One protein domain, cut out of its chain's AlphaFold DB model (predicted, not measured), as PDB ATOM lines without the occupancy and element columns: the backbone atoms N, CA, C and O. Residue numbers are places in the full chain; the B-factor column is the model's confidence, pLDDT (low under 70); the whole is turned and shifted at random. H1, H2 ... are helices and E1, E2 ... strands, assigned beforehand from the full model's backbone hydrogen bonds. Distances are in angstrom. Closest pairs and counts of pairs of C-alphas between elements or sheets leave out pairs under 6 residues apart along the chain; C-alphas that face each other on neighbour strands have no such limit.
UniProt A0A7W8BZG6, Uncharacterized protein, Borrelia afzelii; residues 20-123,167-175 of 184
ATOM      1  N   ASN A  20     134.937 165.221 155.913       92.94
ATOM      2  CA  ASN A  20     135.257 166.595 156.271       92.94
ATOM      3  C   ASN A  20     136.755 166.878 156.067       92.94
ATOM      4  O   ASN A  20     137.609 166.263 156.697       92.94
ATOM      5  N   LYS A  21     137.068 167.857 155.213       91.62
ATOM      6  CA  LYS A  21     138.445 168.274 154.882       91.62
ATOM      7  C   LYS A  21     138.883 169.570 155.576       91.62
ATOM      8  O   LYS A  21     139.927 170.119 155.259       91.62
ATOM      9  N   LYS A  22     138.055 170.131 156.465       89.25
ATOM     10  CA  LYS A  22     138.238 171.492 157.008       89.25
ATOM     11  C   LYS A  22     138.696 171.522 158.464       89.25
ATOM     12  O   LYS A  22     139.248 172.529 158.891       89.25
ATOM     13  N   ILE A  23     138.443 170.466 159.240       90.62
ATOM     14  CA  ILE A  23     138.746 170.461 160.683       90.62
ATOM     15  C   ILE A  23     140.194 170.046 160.955       90.62
ATOM     16  O   ILE A  23     140.887 170.703 161.734       90.62
ATOM     17  N   ILE A  24     140.670 168.983 160.302       91.81
ATOM     18  CA  ILE A  24     142.030 168.470 160.494       91.81
ATOM     19  C   ILE A  24     142.955 169.091 159.444       91.81
ATOM     20  O   ILE A  24     143.210 168.524 158.386       91.81
ATOM     21  N   ILE A  25     143.448 170.290 159.754       89.69
ATOM     22  CA  ILE A  25     144.382 171.056 158.903       89.69
ATOM     23  C   ILE A  25     145.857 170.876 159.285       89.69
ATOM     24  O   ILE A  25     146.758 171.380 158.622       89.69
ATOM     25  N   LYS A  26     146.113 170.177 160.391       88.19
ATOM     26  CA  LYS A  26     147.432 169.749 160.870       88.19
ATOM     27  C   LYS A  26     147.270 168.390 161.561       88.19
ATOM     28  O   LYS A  26     146.182 168.143 162.084       88.19
ATOM     29  N   PRO A  27     148.315 167.545 161.601       89.50
ATOM     30  CA  PRO A  27     148.306 166.344 162.432       89.50
ATOM     31  C   PRO A  27     147.933 166.691 163.879       89.50
ATOM     32  O   PRO A  27     148.362 167.732 164.396       89.50
ATOM     33  N   ILE A  28     147.121 165.852 164.517       90.81
ATOM     34  CA  ILE A  28     146.588 166.080 165.865       90.81
ATOM     35  C   ILE A  28     147.738 166.106 166.884       90.81
ATOM     36  O   ILE A  28     147.727 166.938 167.792       90.81
ATOM     37  N   SER A  29     148.799 165.322 166.665       90.31
ATOM     38  CA  SER A  29     150.029 165.362 167.475       90.31
ATOM     39  C   SER A  29     150.738 166.719 167.489       90.31
ATOM     40  O   SER A  29     151.542 166.992 168.375       90.31
ATOM     41  N   LYS A  30     150.434 167.617 166.538       89.38
ATOM     42  CA  LYS A  30     150.984 168.984 166.485       89.38
ATOM     43  C   LYS A  30     150.126 170.016 167.231       89.38
ATOM     44  O   LYS A  30     150.320 171.231 167.062       89.38
ATOM     45  N   ILE A  31     149.137 169.594 168.018       88.31
ATOM     46  CA  ILE A  31     148.429 170.485 168.945       88.31
ATOM     47  C   ILE A  31     149.374 170.844 170.097       88.31
ATOM     48  O   ILE A  31     150.039 169.986 170.663       88.31
ATOM     49  N   LYS A  32     149.470 172.142 170.411       83.31
ATOM     50  CA  LYS A  32     150.513 172.662 171.311       83.31
ATOM     51  C   LYS A  32     150.036 172.977 172.733       83.31
ATOM     52  O   LYS A  32     150.864 173.185 173.610       83.31
ATOM     53  N   ASN A  33     148.730 173.100 172.966       87.00
ATOM     54  CA  ASN A  33     148.178 173.442 174.282       87.00
ATOM     55  C   ASN A  33     146.749 172.903 174.469       87.00
ATOM     56  O   ASN A  33     146.046 172.643 173.491       87.00
ATOM     57  N   TYR A  34     146.333 172.763 175.730       89.12
ATOM     58  CA  TYR A  34     145.038 172.185 176.105       89.12
ATOM     59  C   TYR A  34     143.844 172.991 175.587       89.12
ATOM     60  O   TYR A  34     142.890 172.408 175.095       89.12
ATOM     61  N   LYS A  35     143.917 174.327 175.554       90.62
ATOM     62  CA  LYS A  35     142.830 175.156 175.002       90.62
ATOM     63  C   LYS A  35     142.576 174.877 173.512       90.62
ATOM     64  O   LYS A  35     141.439 174.911 173.045       90.62
ATOM     65  N   GLN A  36     143.634 174.608 172.741       90.50
ATOM     66  CA  GLN A  36     143.512 174.166 171.348       90.50
ATOM     67  C   GLN A  36     142.945 172.748 171.254       90.50
ATOM     68  O   GLN A  36     142.154 172.496 170.349       90.50
ATOM     69  N   LEU A  37     143.332 171.855 172.169       92.00
ATOM     70  CA  LEU A  37     142.832 170.482 172.239       92.00
ATOM     71  C   LEU A  37     141.326 170.445 172.533       92.00
ATOM     72  O   LEU A  37     140.577 169.859 171.762       92.00
ATOM     73  N   GLU A  38     140.870 171.156 173.565       94.00
ATOM     74  CA  GLU A  38     139.454 171.283 173.932       94.00
ATOM     75  C   GLU A  38     138.618 171.802 172.756       94.00
ATOM     76  O   GLU A  38     137.613 171.204 172.368       94.00
ATOM     77  N   LYS A  39     139.073 172.891 172.117       93.94
ATOM     78  CA  LYS A  39     138.397 173.457 170.941       93.94
ATOM     79  C   LYS A  39     138.375 172.474 169.768       93.94
ATOM     80  O   LYS A  39     137.399 172.434 169.021       93.94
ATOM     81  N   PHE A  40     139.446 171.707 169.582       93.62
ATOM     82  CA  PHE A  40     139.545 170.704 168.528       93.62
ATOM     83  C   PHE A  40     138.556 169.553 168.749       93.62
ATOM     84  O   PHE A  40     137.767 169.261 167.851       93.62
ATOM     85  N   VAL A  41     138.533 168.969 169.950       95.50
ATOM     86  CA  VAL A  41     137.596 167.900 170.327       95.50
ATOM     87  C   VAL A  41     136.150 168.377 170.194       95.50
ATOM     88  O   VAL A  41     135.338 167.708 169.552       95.50
ATOM     89  N   TYR A  42     135.839 169.576 170.694       95.25
ATOM     90  CA  TYR A  42     134.513 170.171 170.538       95.25
ATOM     91  C   TYR A  42     134.105 170.304 169.064       95.25
ATOM     92  O   TYR A  42     132.982 169.960 168.698       95.25
ATOM     93  N   ASN A  43     135.009 170.761 168.193       94.75
ATOM     94  CA  ASN A  43     134.723 170.885 166.763       94.75
ATOM     95  C   ASN A  43     134.470 169.528 166.092       94.75
ATOM     96  O   ASN A  43     133.573 169.440 165.253       94.75
ATOM     97  N   LEU A  44     135.223 168.484 166.455       95.12
ATOM     98  CA  LEU A  44     135.004 167.131 165.936       95.12
ATOM     99  C   LEU A  44     133.630 166.591 166.346       95.12
ATOM    100  O   LEU A  44     132.875 166.131 165.491       95.12
ATOM    101  N   ILE A  45     133.268 166.715 167.625       94.62
ATOM    102  CA  ILE A  45     131.966 166.268 168.141       94.62
ATOM    103  C   ILE A  45     130.825 167.093 167.531       94.62
ATOM    104  O   ILE A  45     129.798 166.546 167.130       94.62
ATOM    105  N   LYS A  46     131.008 168.408 167.385       93.69
ATOM    106  CA  LYS A  46     130.032 169.284 166.724       93.69
ATOM    107  C   LYS A  46     129.804 168.894 165.266       93.69
ATOM    108  O   LYS A  46     128.695 169.033 164.765       93.69
ATOM    109  N   GLU A  47     130.833 168.451 164.552       93.69
ATOM    110  CA  GLU A  47     130.654 167.975 163.181       93.69
ATOM    111  C   GLU A  47     130.009 166.589 163.138       93.69
ATOM    112  O   GLU A  47     129.130 166.362 162.308       93.69
ATOM    113  N   TYR A  48     130.383 165.700 164.059       93.56
ATOM    114  CA  TYR A  48     129.774 164.380 164.200       93.56
ATOM    115  C   TYR A  48     128.266 164.466 164.469       93.56
ATOM    116  O   TYR A  48     127.486 163.803 163.797       93.56
ATOM    117  N   THR A  49     127.838 165.341 165.381       92.19
ATOM    118  CA  THR A  49     126.417 165.518 165.753       92.19
ATOM    119  C   THR A  49     125.544 166.091 164.633       92.19
ATOM    120  O   THR A  49     124.321 165.965 164.671       92.19
ATOM    121  N   LYS A  50     126.143 166.676 163.585       90.38
ATOM    122  CA  LYS A  50     125.407 167.018 162.355       90.38
ATOM    123  C   LYS A  50     125.060 165.785 161.522       90.38
ATOM    124  O   LYS A  50     124.146 165.865 160.708       90.38
ATOM    125  N   ASN A  51     125.823 164.703 161.678       85.56
ATOM    126  CA  ASN A  51     125.672 163.450 160.945       85.56
ATOM    127  C   ASN A  51     124.867 162.420 161.753       85.56
ATOM    128  O   ASN A  51     123.902 161.871 161.239       85.56
ATOM    129  N   SER A  52     125.213 162.223 163.030       86.94
ATOM    130  CA  SER A  52     124.494 161.345 163.959       86.94
ATOM    131  C   SER A  52     123.798 162.172 165.035       86.94
ATOM    132  O   SER A  52     124.452 162.768 165.888       86.94
ATOM    133  N   LYS A  53     122.464 162.228 164.986       79.50
ATOM    134  CA  LYS A  53     121.663 163.030 165.929       79.50
ATOM    135  C   LYS A  53     121.357 162.305 167.239       79.50
ATOM    136  O   LYS A  53     121.099 162.958 168.242       79.50
ATOM    137  N   GLU A  54     121.373 160.975 167.220       78.44
ATOM    138  CA  GLU A  54     120.864 160.145 168.321       78.44
ATOM    139  C   GLU A  54     121.969 159.539 169.188       78.44
ATOM    140  O   GLU A  54     121.723 159.162 170.331       78.44
ATOM    141  N   THR A  55     123.194 159.442 168.667       87.31
ATOM    142  CA  THR A  55     124.306 158.798 169.375       87.31
ATOM    143  C   THR A  55     125.503 159.725 169.459       87.31
ATOM    144  O   THR A  55     125.696 160.569 168.592       87.31
ATOM    145  N   LEU A  56     126.315 159.565 170.501       91.88
ATOM    146  CA  LEU A  56     127.641 160.173 170.599       91.88
ATOM    147  C   LEU A  56     128.700 159.150 170.167       91.88
ATOM    148  O   LEU A  56     128.468 157.949 170.310       91.88
ATOM    149  N   PRO A  57     129.854 159.585 169.637       94.25
ATOM    150  CA  PRO A  57     130.910 158.662 169.243       94.25
ATOM    151  C   PRO A  57     131.579 158.045 170.480       94.25
ATOM    152  O   PRO A  57     131.638 158.675 171.533       94.25
ATOM    153  N   ASN A  58     132.130 156.839 170.343       94.69
ATOM    154  CA  ASN A  58     132.978 156.201 171.368       94.69
ATOM    155  C   ASN A  58     134.375 155.836 170.874       94.69
ATOM    156  O   ASN A  58     135.185 155.348 171.654       94.69
ATOM    157  N   SER A  59     134.667 156.068 169.601       95.31
ATOM    158  CA  SER A  59     135.949 155.693 169.034       95.31
ATOM    159  C   SER A  59     136.423 156.750 168.055       95.31
ATOM    160  O   SER A  59     135.681 157.174 167.166       95.31
ATOM    161  N   LEU A  60     137.687 157.139 168.196       96.69
ATOM    162  CA  LEU A  60     138.428 157.902 167.200       96.69
ATOM    163  C   LEU A  60     139.594 157.059 166.694       96.69
ATOM    164  O   LEU A  60     140.475 156.700 167.467       96.69
ATOM    165  N   ILE A  61     139.625 156.801 165.391       96.19
ATOM    166  CA  ILE A  61     140.787 156.233 164.709       96.19
ATOM    167  C   ILE A  61     141.685 157.363 164.217       96.19
ATOM    168  O   ILE A  61     141.231 158.288 163.534       96.19
ATOM    169  N   ILE A  62     142.969 157.246 164.542       95.75
ATOM    170  CA  ILE A  62     144.040 158.154 164.148       95.75
ATOM    171  C   ILE A  62     145.054 157.375 163.290       95.75
ATOM    172  O   ILE A  62     145.383 156.232 163.613       95.75
ATOM    173  N   PRO A  63     145.594 157.971 162.211       96.00
ATOM    174  CA  PRO A  63     146.729 157.409 161.485       96.00
ATOM    175  C   PRO A  63     147.888 157.102 162.438       96.00
ATOM    176  O   PRO A  63     148.310 157.983 163.193       96.00
ATOM    177  N   SER A  64     148.440 155.884 162.396       94.44
ATOM    178  CA  SER A  64     149.475 155.470 163.357       94.44
ATOM    179  C   SER A  64     150.664 156.435 163.423       94.44
ATOM    180  O   SER A  64     151.180 156.685 164.509       94.44
ATOM    181  N   LYS A  65     151.075 157.060 162.308       92.62
ATOM    182  CA  LYS A  65     152.166 158.054 162.338       92.62
ATOM    183  C   LYS A  65     151.838 159.279 163.192       92.62
ATOM    184  O   LYS A  65     152.714 159.791 163.881       92.62
ATOM    185  N   ASP A  66     150.591 159.744 163.157       92.69
ATOM    186  CA  ASP A  66     150.139 160.867 163.979       92.69
ATOM    187  C   ASP A  66     149.938 160.433 165.437       92.69
ATOM    188  O   ASP A  66     150.375 161.122 166.352       92.69
ATOM    189  N   TYR A  67     149.395 159.234 165.661       92.62
ATOM    190  CA  TYR A  67     149.256 158.654 166.998       92.62
ATOM    191  C   TYR A  67     150.609 158.530 167.726       92.62
ATOM    192  O   TYR A  67     150.757 158.958 168.869       92.62
ATOM    193  N   TYR A  68     151.638 158.002 167.059       89.50
ATOM    194  CA  TYR A  68     152.985 157.926 167.635       89.50
ATOM    195  C   TYR A  68     153.708 159.280 167.651       89.50
ATOM    196  O   TYR A  68     154.635 159.465 168.438       89.50
ATOM    197  N   GLY A  69     153.249 160.256 166.862       86.25
ATOM    198  CA  GLY A  69     153.738 161.633 166.896       86.25
ATOM    199  C   GLY A  69     153.601 162.288 168.275       86.25
ATOM    200  O   GLY A  69     154.464 163.079 168.656       86.25
ATOM    201  N   PHE A  70     152.591 161.903 169.064       80.94
ATOM    202  CA  PHE A  70     152.433 162.363 170.450       80.94
ATOM    203  C   PHE A  70     153.601 161.953 171.360       80.94
ATOM    204  O   PHE A  70     153.953 162.699 172.269       80.94
ATOM    205  N   LYS A  71     154.249 160.805 171.109       70.44
ATOM    206  CA  LYS A  71     155.392 160.333 171.916       70.44
ATOM    207  C   LYS A  71     156.677 161.119 171.647       70.44
ATOM    208  O   LYS A  71     157.517 161.229 172.533       70.44
ATOM    209  N   ASN A  72     156.812 161.671 170.443       67.38
ATOM    210  CA  ASN A  72     158.020 162.361 169.982       67.38
ATOM    211  C   ASN A  72     157.926 163.891 170.109       67.38
ATOM    212  O   ASN A  72     158.828 164.610 169.678       67.38
ATOM    213  N   SER A  73     156.828 164.410 170.662       65.31
ATOM    214  CA  SER A  73     156.617 165.842 170.849       65.31
ATOM    215  C   SER A  73     157.314 166.335 172.119       65.31
ATOM    216  O   SER A  73     157.153 165.764 173.193       65.31
ATOM    217  N   SER A  74     158.044 167.450 172.027       64.81
ATOM    218  CA  SER A  74     158.591 168.162 173.197       64.81
ATOM    219  C   SER A  74     157.509 168.848 174.045       64.81
ATOM    220  O   SER A  74     157.786 169.366 175.127       64.81
ATOM    221  N   ILE A  75     156.268 168.863 173.553       64.19
ATOM    222  CA  ILE A  75     155.101 169.439 174.211       64.19
ATOM    223  C   ILE A  75     154.323 168.322 174.910       64.19
ATOM    224  O   ILE A  75     154.046 167.289 174.318       64.19
ATOM    225  N   LYS A  76     153.915 168.581 176.158       70.44
ATOM    226  CA  LYS A  76     153.331 167.614 177.105       70.44
ATOM    227  C   LYS A  76     151.989 166.970 176.722       70.44
ATOM    228  O   LYS A  76     151.535 166.143 177.502       70.44
ATOM    229  N   ILE A  77     151.350 167.338 175.607       83.00
ATOM    230  CA  ILE A  77     150.066 166.724 175.237       83.00
ATOM    231  C   ILE A  77     150.339 165.318 174.736       83.00
ATOM    232  O   ILE A  77     151.062 165.135 173.758       83.00
ATOM    233  N   LYS A  78     149.729 164.349 175.400       86.44
ATOM    234  CA  LYS A  78     149.792 162.941 175.046       86.44
ATOM    235  C   LYS A  78     148.474 162.482 174.437       86.44
ATOM    236  O   LYS A  78     147.461 163.182 174.471       86.44
ATOM    237  N   THR A  79     148.479 161.270 173.907       88.81
ATOM    238  CA  THR A  79     147.261 160.626 173.415       88.81
ATOM    239  C   THR A  79     146.214 160.492 174.526       88.81
ATOM    240  O   THR A  79     145.029 160.703 174.277       88.81
ATOM    241  N   GLU A  80     146.632 160.218 175.765       91.06
ATOM    242  CA  GLU A  80     145.715 160.103 176.903       91.06
ATOM    243  C   GLU A  80     144.985 161.419 177.192       91.06
ATOM    244  O   GLU A  80     143.822 161.397 177.584       91.06
ATOM    245  N   ASP A  81     145.627 162.567 176.962       92.50
ATOM    246  CA  ASP A  81     144.975 163.871 177.104       92.50
ATOM    247  C   ASP A  81     143.855 164.041 176.078       92.50
ATOM    248  O   ASP A  81     142.757 164.466 176.428       92.50
ATOM    249  N   LEU A  82     144.102 163.659 174.820       93.69
ATOM    250  CA  LEU A  82     143.083 163.681 173.769       93.69
ATOM    251  C   LEU A  82     141.899 162.783 174.141       93.69
ATOM    252  O   LEU A  82     140.751 163.214 174.053       93.69
ATOM    253  N   GLU A  83     142.175 161.554 174.581       95.56
ATOM    254  CA  GLU A  83     141.140 160.619 175.021       95.56
ATOM    255  C   GLU A  83     140.341 161.179 176.208       95.56
ATOM    256  O   GLU A  83     139.111 161.133 176.202       95.56
ATOM    257  N   ASN A  84     141.016 161.771 177.196       95.88
ATOM    258  CA  ASN A  84     140.372 162.380 178.356       95.88
ATOM    259  C   ASN A  84     139.475 163.563 177.972       95.88
ATOM    260  O   ASN A  84     138.371 163.674 178.502       95.88
ATOM    261  N   GLU A  85     139.896 164.419 177.035       95.94
ATOM    262  CA  GLU A  85     139.053 165.517 176.547       95.94
ATOM    263  C   GLU A  85     137.783 165.011 175.852       95.94
ATOM    264  O   GLU A  85     136.704 165.562 176.070       95.94
ATOM    265  N   PHE A  86     137.867 163.929 175.072       97.19
ATOM    266  CA  PHE A  86     136.668 163.294 174.524       97.19
ATOM    267  C   PHE A  86     135.770 162.741 175.630       97.19
ATOM    268  O   PHE A  86     134.567 163.012 175.632       97.19
ATOM    269  N   LYS A  87     136.345 162.020 176.602       97.38
ATOM    270  CA  LYS A  87     135.592 161.399 177.703       97.38
ATOM    271  C   LYS A  87     134.794 162.401 178.533       97.38
ATOM    272  O   LYS A  87     133.715 162.052 179.006       97.38
ATOM    273  N   LYS A  88     135.279 163.640 178.677       96.00
ATOM    274  CA  LYS A  88     134.537 164.725 179.346       96.00
ATOM    275  C   LYS A  88     133.198 165.040 178.670       96.00
ATOM    276  O   LYS A  88     132.288 165.499 179.351       96.00
ATOM    277  N   ILE A  89     133.083 164.822 177.359       94.31
ATOM    278  CA  ILE A  89     131.901 165.190 176.569       94.31
ATOM    279  C   ILE A  89     131.033 163.967 176.253       94.31
ATOM    280  O   ILE A  89     129.813 164.055 176.328       94.31
ATOM    281  N   VAL A  90     131.647 162.838 175.883       93.75
ATOM    282  CA  VAL A  90     130.923 161.686 175.307       93.75
ATOM    283  C   VAL A  90     130.782 160.488 176.245       93.75
ATOM    284  O   VAL A  90     129.981 159.604 175.964       93.75
ATOM    285  N   GLY A  91     131.508 160.472 177.366       93.25
ATOM    286  CA  GLY A  91     131.468 159.386 178.346       93.25
ATOM    287  C   GLY A  91     132.767 158.585 178.449       93.25
ATOM    288  O   GLY A  91     133.684 158.709 177.640       93.25
ATOM    289  N   LYS A  92     132.868 157.765 179.502       92.31
ATOM    290  CA  LYS A  92     134.107 157.067 179.905       92.31
ATOM    291  C   LYS A  92     134.543 155.942 178.960       92.31
ATOM    292  O   LYS A  92     135.686 155.506 179.052       92.31
ATOM    293  N   ASP A  93     133.650 155.461 178.103       92.62
ATOM    294  CA  ASP A  93     133.882 154.365 177.157       92.62
ATOM    295  C   ASP A  93     134.630 154.803 175.890       92.62
ATOM    296  O   ASP A  93     134.982 153.948 175.077       92.62
ATOM    297  N   PHE A  94     134.899 156.104 175.734       96.31
ATOM    298  CA  PHE A  94     135.615 156.615 174.575       96.31
ATOM    299  C   PHE A  94     137.054 156.097 174.490       96.31
ATOM    300  O   PHE A  94     137.771 156.092 175.493       96.31
ATOM    301  N   LYS A  95     137.490 155.732 173.282       96.06
ATOM    302  CA  LYS A  95     138.853 155.275 172.996       96.06
ATOM    303  C   LYS A  95     139.458 155.984 171.796       96.06
ATOM    304  O   LYS A  95     138.793 156.208 170.782       96.06
ATOM    305  N   VAL A  96     140.753 156.261 171.889       95.69
ATOM    306  CA  VAL A  96     141.571 156.648 170.739       95.69
ATOM    307  C   VAL A  96     142.361 155.429 170.268       95.69
ATOM    308  O   VAL A  96     143.075 154.806 171.047       95.69
ATOM    309  N   LEU A  97     142.222 155.076 168.992       95.25
ATOM    310  CA  LEU A  97     142.842 153.902 168.380       95.25
ATOM    311  C   LEU A  97     143.790 154.334 167.264       95.25
ATOM    312  O   LEU A  97     143.492 155.270 166.520       95.25
ATOM    313  N   ASP A  98     144.911 153.634 167.116       95.12
ATOM    314  CA  ASP A  98     145.794 153.804 165.973       95.12
ATOM    315  C   ASP A  98     145.448 152.818 164.852       95.12
ATOM    316  O   ASP A  98     145.024 151.688 165.090       95.12
ATOM    317  N   LEU A  99     145.607 153.259 163.605       94.94
ATOM    318  CA  LEU A  99     145.445 152.398 162.440       94.94
ATOM    319  C   LEU A  99     146.480 152.743 161.374       94.94
ATOM    320  O   LEU A  99     146.530 153.867 160.865       94.94
ATOM    321  N   ILE A 100     147.289 151.756 160.986       94.31
ATOM    322  CA  ILE A 100     148.335 151.963 159.981       94.31
ATOM    323  C   ILE A 100     147.739 152.235 158.598       94.31
ATOM    324  O   ILE A 100     148.232 153.100 157.877       94.31
ATOM    325  N   TYR A 101     146.618 151.580 158.282       91.94
ATOM    326  CA  TYR A 101     145.880 151.775 157.036       91.94
ATOM    327  C   TYR A 101     145.273 153.173 156.912       91.94
ATOM    328  O   TYR A 101     144.991 153.605 155.806       91.94
ATOM    329  N   SER A 102     145.135 153.918 158.014       94.44
ATOM    330  CA  SER A 102     144.707 155.321 157.989       94.44
ATOM    331  C   SER A 102     145.811 156.293 157.552       94.44
ATOM    332  O   SER A 102     145.521 157.470 157.316       94.44
ATOM    333  N   ASN A 103     147.068 155.844 157.445       95.00
ATOM    334  CA  ASN A 103     148.163 156.653 156.908       95.00
ATOM    335  C   ASN A 103     148.040 156.793 155.382       95.00
ATOM    336  O   ASN A 103     147.687 155.838 154.694       95.00
ATOM    337  N   LYS A 104     148.425 157.958 154.850       93.62
ATOM    338  CA  LYS A 104     148.424 158.282 153.411       93.62
ATOM    339  C   LYS A 104     149.070 157.193 152.543       93.62
ATOM    340  O   LYS A 104     148.465 156.767 151.576       93.62
ATOM    341  N   GLU A 105     150.249 156.712 152.932       92.50
ATOM    342  CA  GLU A 105     151.022 155.699 152.186       92.50
ATOM    343  C   GLU A 105     150.268 154.377 151.979       92.50
ATOM    344  O   GLU A 105     150.416 153.722 150.950       92.50
ATOM    345  N   GLU A 106     149.441 153.982 152.947       91.94
ATOM    346  CA  GLU A 106     148.626 152.769 152.848       91.94
ATOM    347  C   GLU A 106     147.304 153.045 152.128       91.94
ATOM    348  O   GLU A 106     146.887 152.281 151.259       91.94
ATOM    349  N   ASN A 107     146.679 154.177 152.443       88.50
ATOM    350  CA  ASN A 107     145.430 154.639 151.846       88.50
ATOM    351  C   ASN A 107     145.535 154.895 150.329       88.50
ATOM    352  O   ASN A 107     144.568 154.659 149.598       88.50
ATOM    353  N   GLU A 108     146.697 155.331 149.834       88.62
ATOM    354  CA  GLU A 108     146.940 155.605 148.411       88.62
ATOM    355  C   GLU A 108     146.705 154.368 147.536       88.62
ATOM    356  O   GLU A 108     146.150 154.485 146.442       88.62
ATOM    357  N   LYS A 109     147.015 153.171 148.055       84.62
ATOM    358  CA  LYS A 109     146.781 151.881 147.378       84.62
ATOM    359  C   LYS A 109     145.297 151.634 147.081       84.62
ATOM    360  O   LYS A 109     144.966 150.820 146.222       84.62
ATOM    361  N   TYR A 110     144.414 152.349 147.777       81.00
ATOM    362  CA  TYR A 110     142.958 152.255 147.683       81.00
ATOM    363  C   TYR A 110     142.314 153.561 147.188       81.00
ATOM    364  O   TYR A 110     141.110 153.756 147.351       81.00
ATOM    365  N   GLY A 111     143.099 154.463 146.585       82.88
ATOM    366  CA  GLY A 111     142.606 155.708 145.984       82.88
ATOM    367  C   GLY A 111     142.373 156.858 146.970       82.88
ATOM    368  O   GLY A 111     141.846 157.902 146.581       82.88
ATOM    369  N   ILE A 112     142.775 156.712 148.235       87.62
ATOM    370  CA  ILE A 112     142.678 157.766 149.249       87.62
ATOM    371  C   ILE A 112     144.059 158.421 149.396       87.62
ATOM    372  O   ILE A 112     144.945 157.913 150.069       87.62
ATOM    373  N   ASN A 113     144.271 159.584 148.782       89.31
ATOM    374  CA  ASN A 113     145.579 160.259 148.794       89.31
ATOM    375  C   ASN A 113     145.788 161.164 150.030       89.31
ATOM    376  O   ASN A 113     146.233 162.308 149.919       89.31
ATOM    377  N   THR A 114     145.399 160.703 151.222       92.69
ATOM    378  CA  THR A 114     145.559 161.474 152.465       92.69
ATOM    379  C   THR A 114     145.505 160.603 153.723       92.69
ATOM    380  O   THR A 114     145.101 159.440 153.699       92.69
ATOM    381  N   ASN A 115     145.916 161.190 154.846       94.75
ATOM    382  CA  ASN A 115     145.682 160.633 156.168       94.75
ATOM    383  C   ASN A 115     144.190 160.751 156.510       94.75
ATOM    384  O   ASN A 115     143.656 161.866 156.531       94.75
ATOM    385  N   ARG A 116     143.539 159.624 156.811       95.25
ATOM    386  CA  ARG A 116     142.106 159.561 157.127       95.25
ATOM    387  C   ARG A 116     141.883 159.209 158.589       95.25
ATOM    388  O   ARG A 116     142.288 158.148 159.055       95.25
ATOM    389  N   TYR A 117     141.185 160.089 159.286       96.31
ATOM    390  CA  TYR A 117     140.748 159.912 160.663       96.31
ATOM    391  C   TYR A 117     139.271 159.542 160.641       96.31
ATOM    392  O   TYR A 117     138.527 160.005 159.772       96.31
ATOM    393  N   VAL A 118     138.835 158.728 161.596       95.25
ATOM    394  CA  VAL A 118     137.446 158.258 161.642       95.25
ATOM    395  C   VAL A 118     136.899 158.454 163.037       95.25
ATOM    396  O   VAL A 118     137.453 157.915 163.989       95.25
ATOM    397  N   LEU A 119     135.809 159.203 163.158       95.06
ATOM    398  CA  LEU A 119     135.073 159.334 164.410       95.06
ATOM    399  C   LEU A 119     133.767 158.564 164.267       95.06
ATOM    400  O   LEU A 119     133.003 158.814 163.333       95.06
ATOM    401  N   TYR A 120     133.534 157.606 165.159       92.94
ATOM    402  CA  TYR A 120     132.390 156.715 165.040       92.94
ATOM    403  C   TYR A 120     131.862 156.216 166.385       92.94
ATOM    404  O   TYR A 120     132.546 156.282 167.414       92.94
ATOM    405  N   ARG A 121     130.625 155.711 166.374       91.06
ATOM    406  CA  ARG A 121     130.053 154.915 167.465       91.06
ATOM    407  C   ARG A 121     130.090 153.440 167.082       91.06
ATOM    408  O   ARG A 121     129.310 152.980 166.254       91.06
ATOM    409  N   TYR A 122     130.977 152.693 167.722       86.94
ATOM    410  CA  TYR A 122     130.941 151.241 167.706       86.94
ATOM    411  C   TYR A 122     129.799 150.733 168.590       86.94
ATOM    412  O   TYR A 122     129.778 150.983 169.799       86.94
ATOM    413  N   SER A 123     128.885 149.980 167.993       81.88
ATOM    414  CA  SER A 123     127.973 149.069 168.681       81.88
ATOM    415  C   SER A 123     127.767 147.846 167.794       81.88
ATOM    416  O   SER A 123     127.852 147.955 166.568       81.88
ATOM    417  N   PRO A 167     125.138 153.866 158.650       78.75
ATOM    418  CA  PRO A 167     126.386 154.606 158.413       78.75
ATOM    419  C   PRO A 167     126.408 156.006 159.052       78.75
ATOM    420  O   PRO A 167     127.460 156.630 159.155       78.75
ATOM    421  N   GLU A 168     125.262 156.500 159.520       81.06
ATOM    422  CA  GLU A 168     125.095 157.790 160.208       81.06
ATOM    423  C   GLU A 168     126.030 158.008 161.421       81.06
ATOM    424  O   GLU A 168     126.525 159.125 161.593       81.06
ATOM    425  N   PRO A 169     126.343 157.002 162.263       86.88
ATOM    426  CA  PRO A 169     127.279 157.140 163.368       86.88
ATOM    427  C   PRO A 169     128.751 157.004 162.944       86.88
ATOM    428  O   PRO A 169     129.582 156.573 163.741       86.88
ATOM    429  N   ILE A 170     129.099 157.341 161.701       90.19
ATOM    430  CA  ILE A 170     130.474 157.338 161.191       90.19
ATOM    431  C   ILE A 170     130.703 158.630 160.405       90.19
ATOM    432  O   ILE A 170     129.891 159.025 159.571       90.19
ATOM    433  N   ILE A 171     131.836 159.285 160.641       93.44
ATOM    434  CA  ILE A 171     132.298 160.408 159.823       93.44
ATOM    435  C   ILE A 171     133.801 160.304 159.586       93.44
ATOM    436  O   ILE A 171     134.571 159.949 160.485       93.44
ATOM    437  N   TYR A 172     134.221 160.645 158.370       94.75
ATOM    438  CA  TYR A 172     135.630 160.727 158.017       94.75
ATOM    439  C   TYR A 172     136.138 162.158 158.101       94.75
ATOM    440  O   TYR A 172     135.459 163.108 157.706       94.75
ATOM    441  N   PHE A 173     137.381 162.297 158.540       95.56
ATOM    442  CA  PHE A 173     138.142 163.527 158.418       95.56
ATOM    443  C   PHE A 173     139.393 163.250 157.606       95.56
ATOM    444  O   PHE A 173     140.230 162.436 157.992       95.56
ATOM    445  N   ASP A 174     139.521 163.945 156.489       94.56
ATOM    446  CA  ASP A 174     140.695 163.854 155.636       94.56
ATOM    447  C   ASP A 174     141.626 165.006 155.989       94.56
ATOM    448  O   ASP A 174     141.215 166.171 156.000       94.56
ATOM    449  N   TYR A 175     142.883 164.676 156.284       91.44
ATOM    450  CA  TYR A 175     143.897 165.690 156.517       91.44
ATOM    451  C   TYR A 175     144.040 166.572 155.280       91.44
ATOM    452  O   TYR A 175     144.255 166.081 154.167       91.44
TER     453      TYR A 175
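This is residues 20 to 123 and 167 to 175 of the 184 residues of an uncharacterized protein of Borrelia afzelii (UniProt A0A7W8BZG6). A twisted four-stranded sheet has helices on one face: H1 packs on the E3 and E4 side with its last residues, 44 to 48, while H3 packs on the E2 side and H2 stands up near the E1 and E2 end. The short helix H4 sits at the sheet's rim, near the start of E3. This makes two layers, helices H1, H2 and H3 on one face of a sheet. The printed part has 113 residues, with four named helices and four named strands in the order H1 E1 H2 H3 E2 H4 E3 E4; the sheet runs E2 E1 E3 E4, is mixed, and the class is mixed, helices and strands. The whole is compact, with a radius of gyration of the C-alphas of 13.3 A and spans of 35 by 34 by 24 A.

The strands are E1, residues 59 to 63, 13.3 A; E2, residues 95 to 99; E3, residues 116 to 120; and E4, residues 170 to 174, 13.3 A, which ends at C-alpha 174 at (140.695, 163.854, 155.636). H1, residues 34 to 48, is 20.9 A long and begins at C-alpha 34 at (145.038, 172.185, 176.105). H2 holds residues 64 to 72, H3 residues 79 to 90, 16.5 A, and H4 residues 104 to 110.

E1 and E2 are parallel, with N 62 and O 97 at 2.8 A. E1, H2, H3 and E2 form a strand-helix-strand unit, two parallel neighbour strands with helices between, and its crossover is right-handed. E1 and E3 are antiparallel, with N 61 and O 118 at 2.8 A. E3 and E4 are antiparallel, with N 117 and O 173 at 2.8 A. The sheet is only just strongly twisted, its C-alphas up to 4.2 A off the best plane. H3 is on the sheet; its closest C-alphas to E2 are those of Glu 83 and Val 96, 5.9 A. H1 is on the sheet at a height of 11.0 A; the closest C-alphas of H1 and E4 are those of Tyr 48 and Ile 171, 6.4 A. H1 touches H3 at a steep tilt of 52 degrees, the same way, through its residues 37 to 41 alone; the closest C-alphas are those of Val 41 and Phe 86, 6.3 A. H2, on the same face as H1, is over E1 and stands up from the sheet at 69 degrees. H2 and H3 are close but not clearly touching. H4 only grazes the sheet with residues 104 to 107. In H1 every O i to N i+4 pair is within hydrogen-bond range; H3 has 7 of 8, H2 2 of 5 beside 5 of 6 O i to N i+3 pairs, and H4 1 of 3 beside 3 of 4.

The C-alphas farthest apart, those of Glu 54 and Ser 74, are 38.9 A apart. Residues 124 to 166 are not printed, and C-alphas 123 and 167 are 11.8 A apart across the cut. Of the links that are printed whole, none is long. Residues 72 to 75 are under 70 in pLDDT; the mean of the printed part is 90.1.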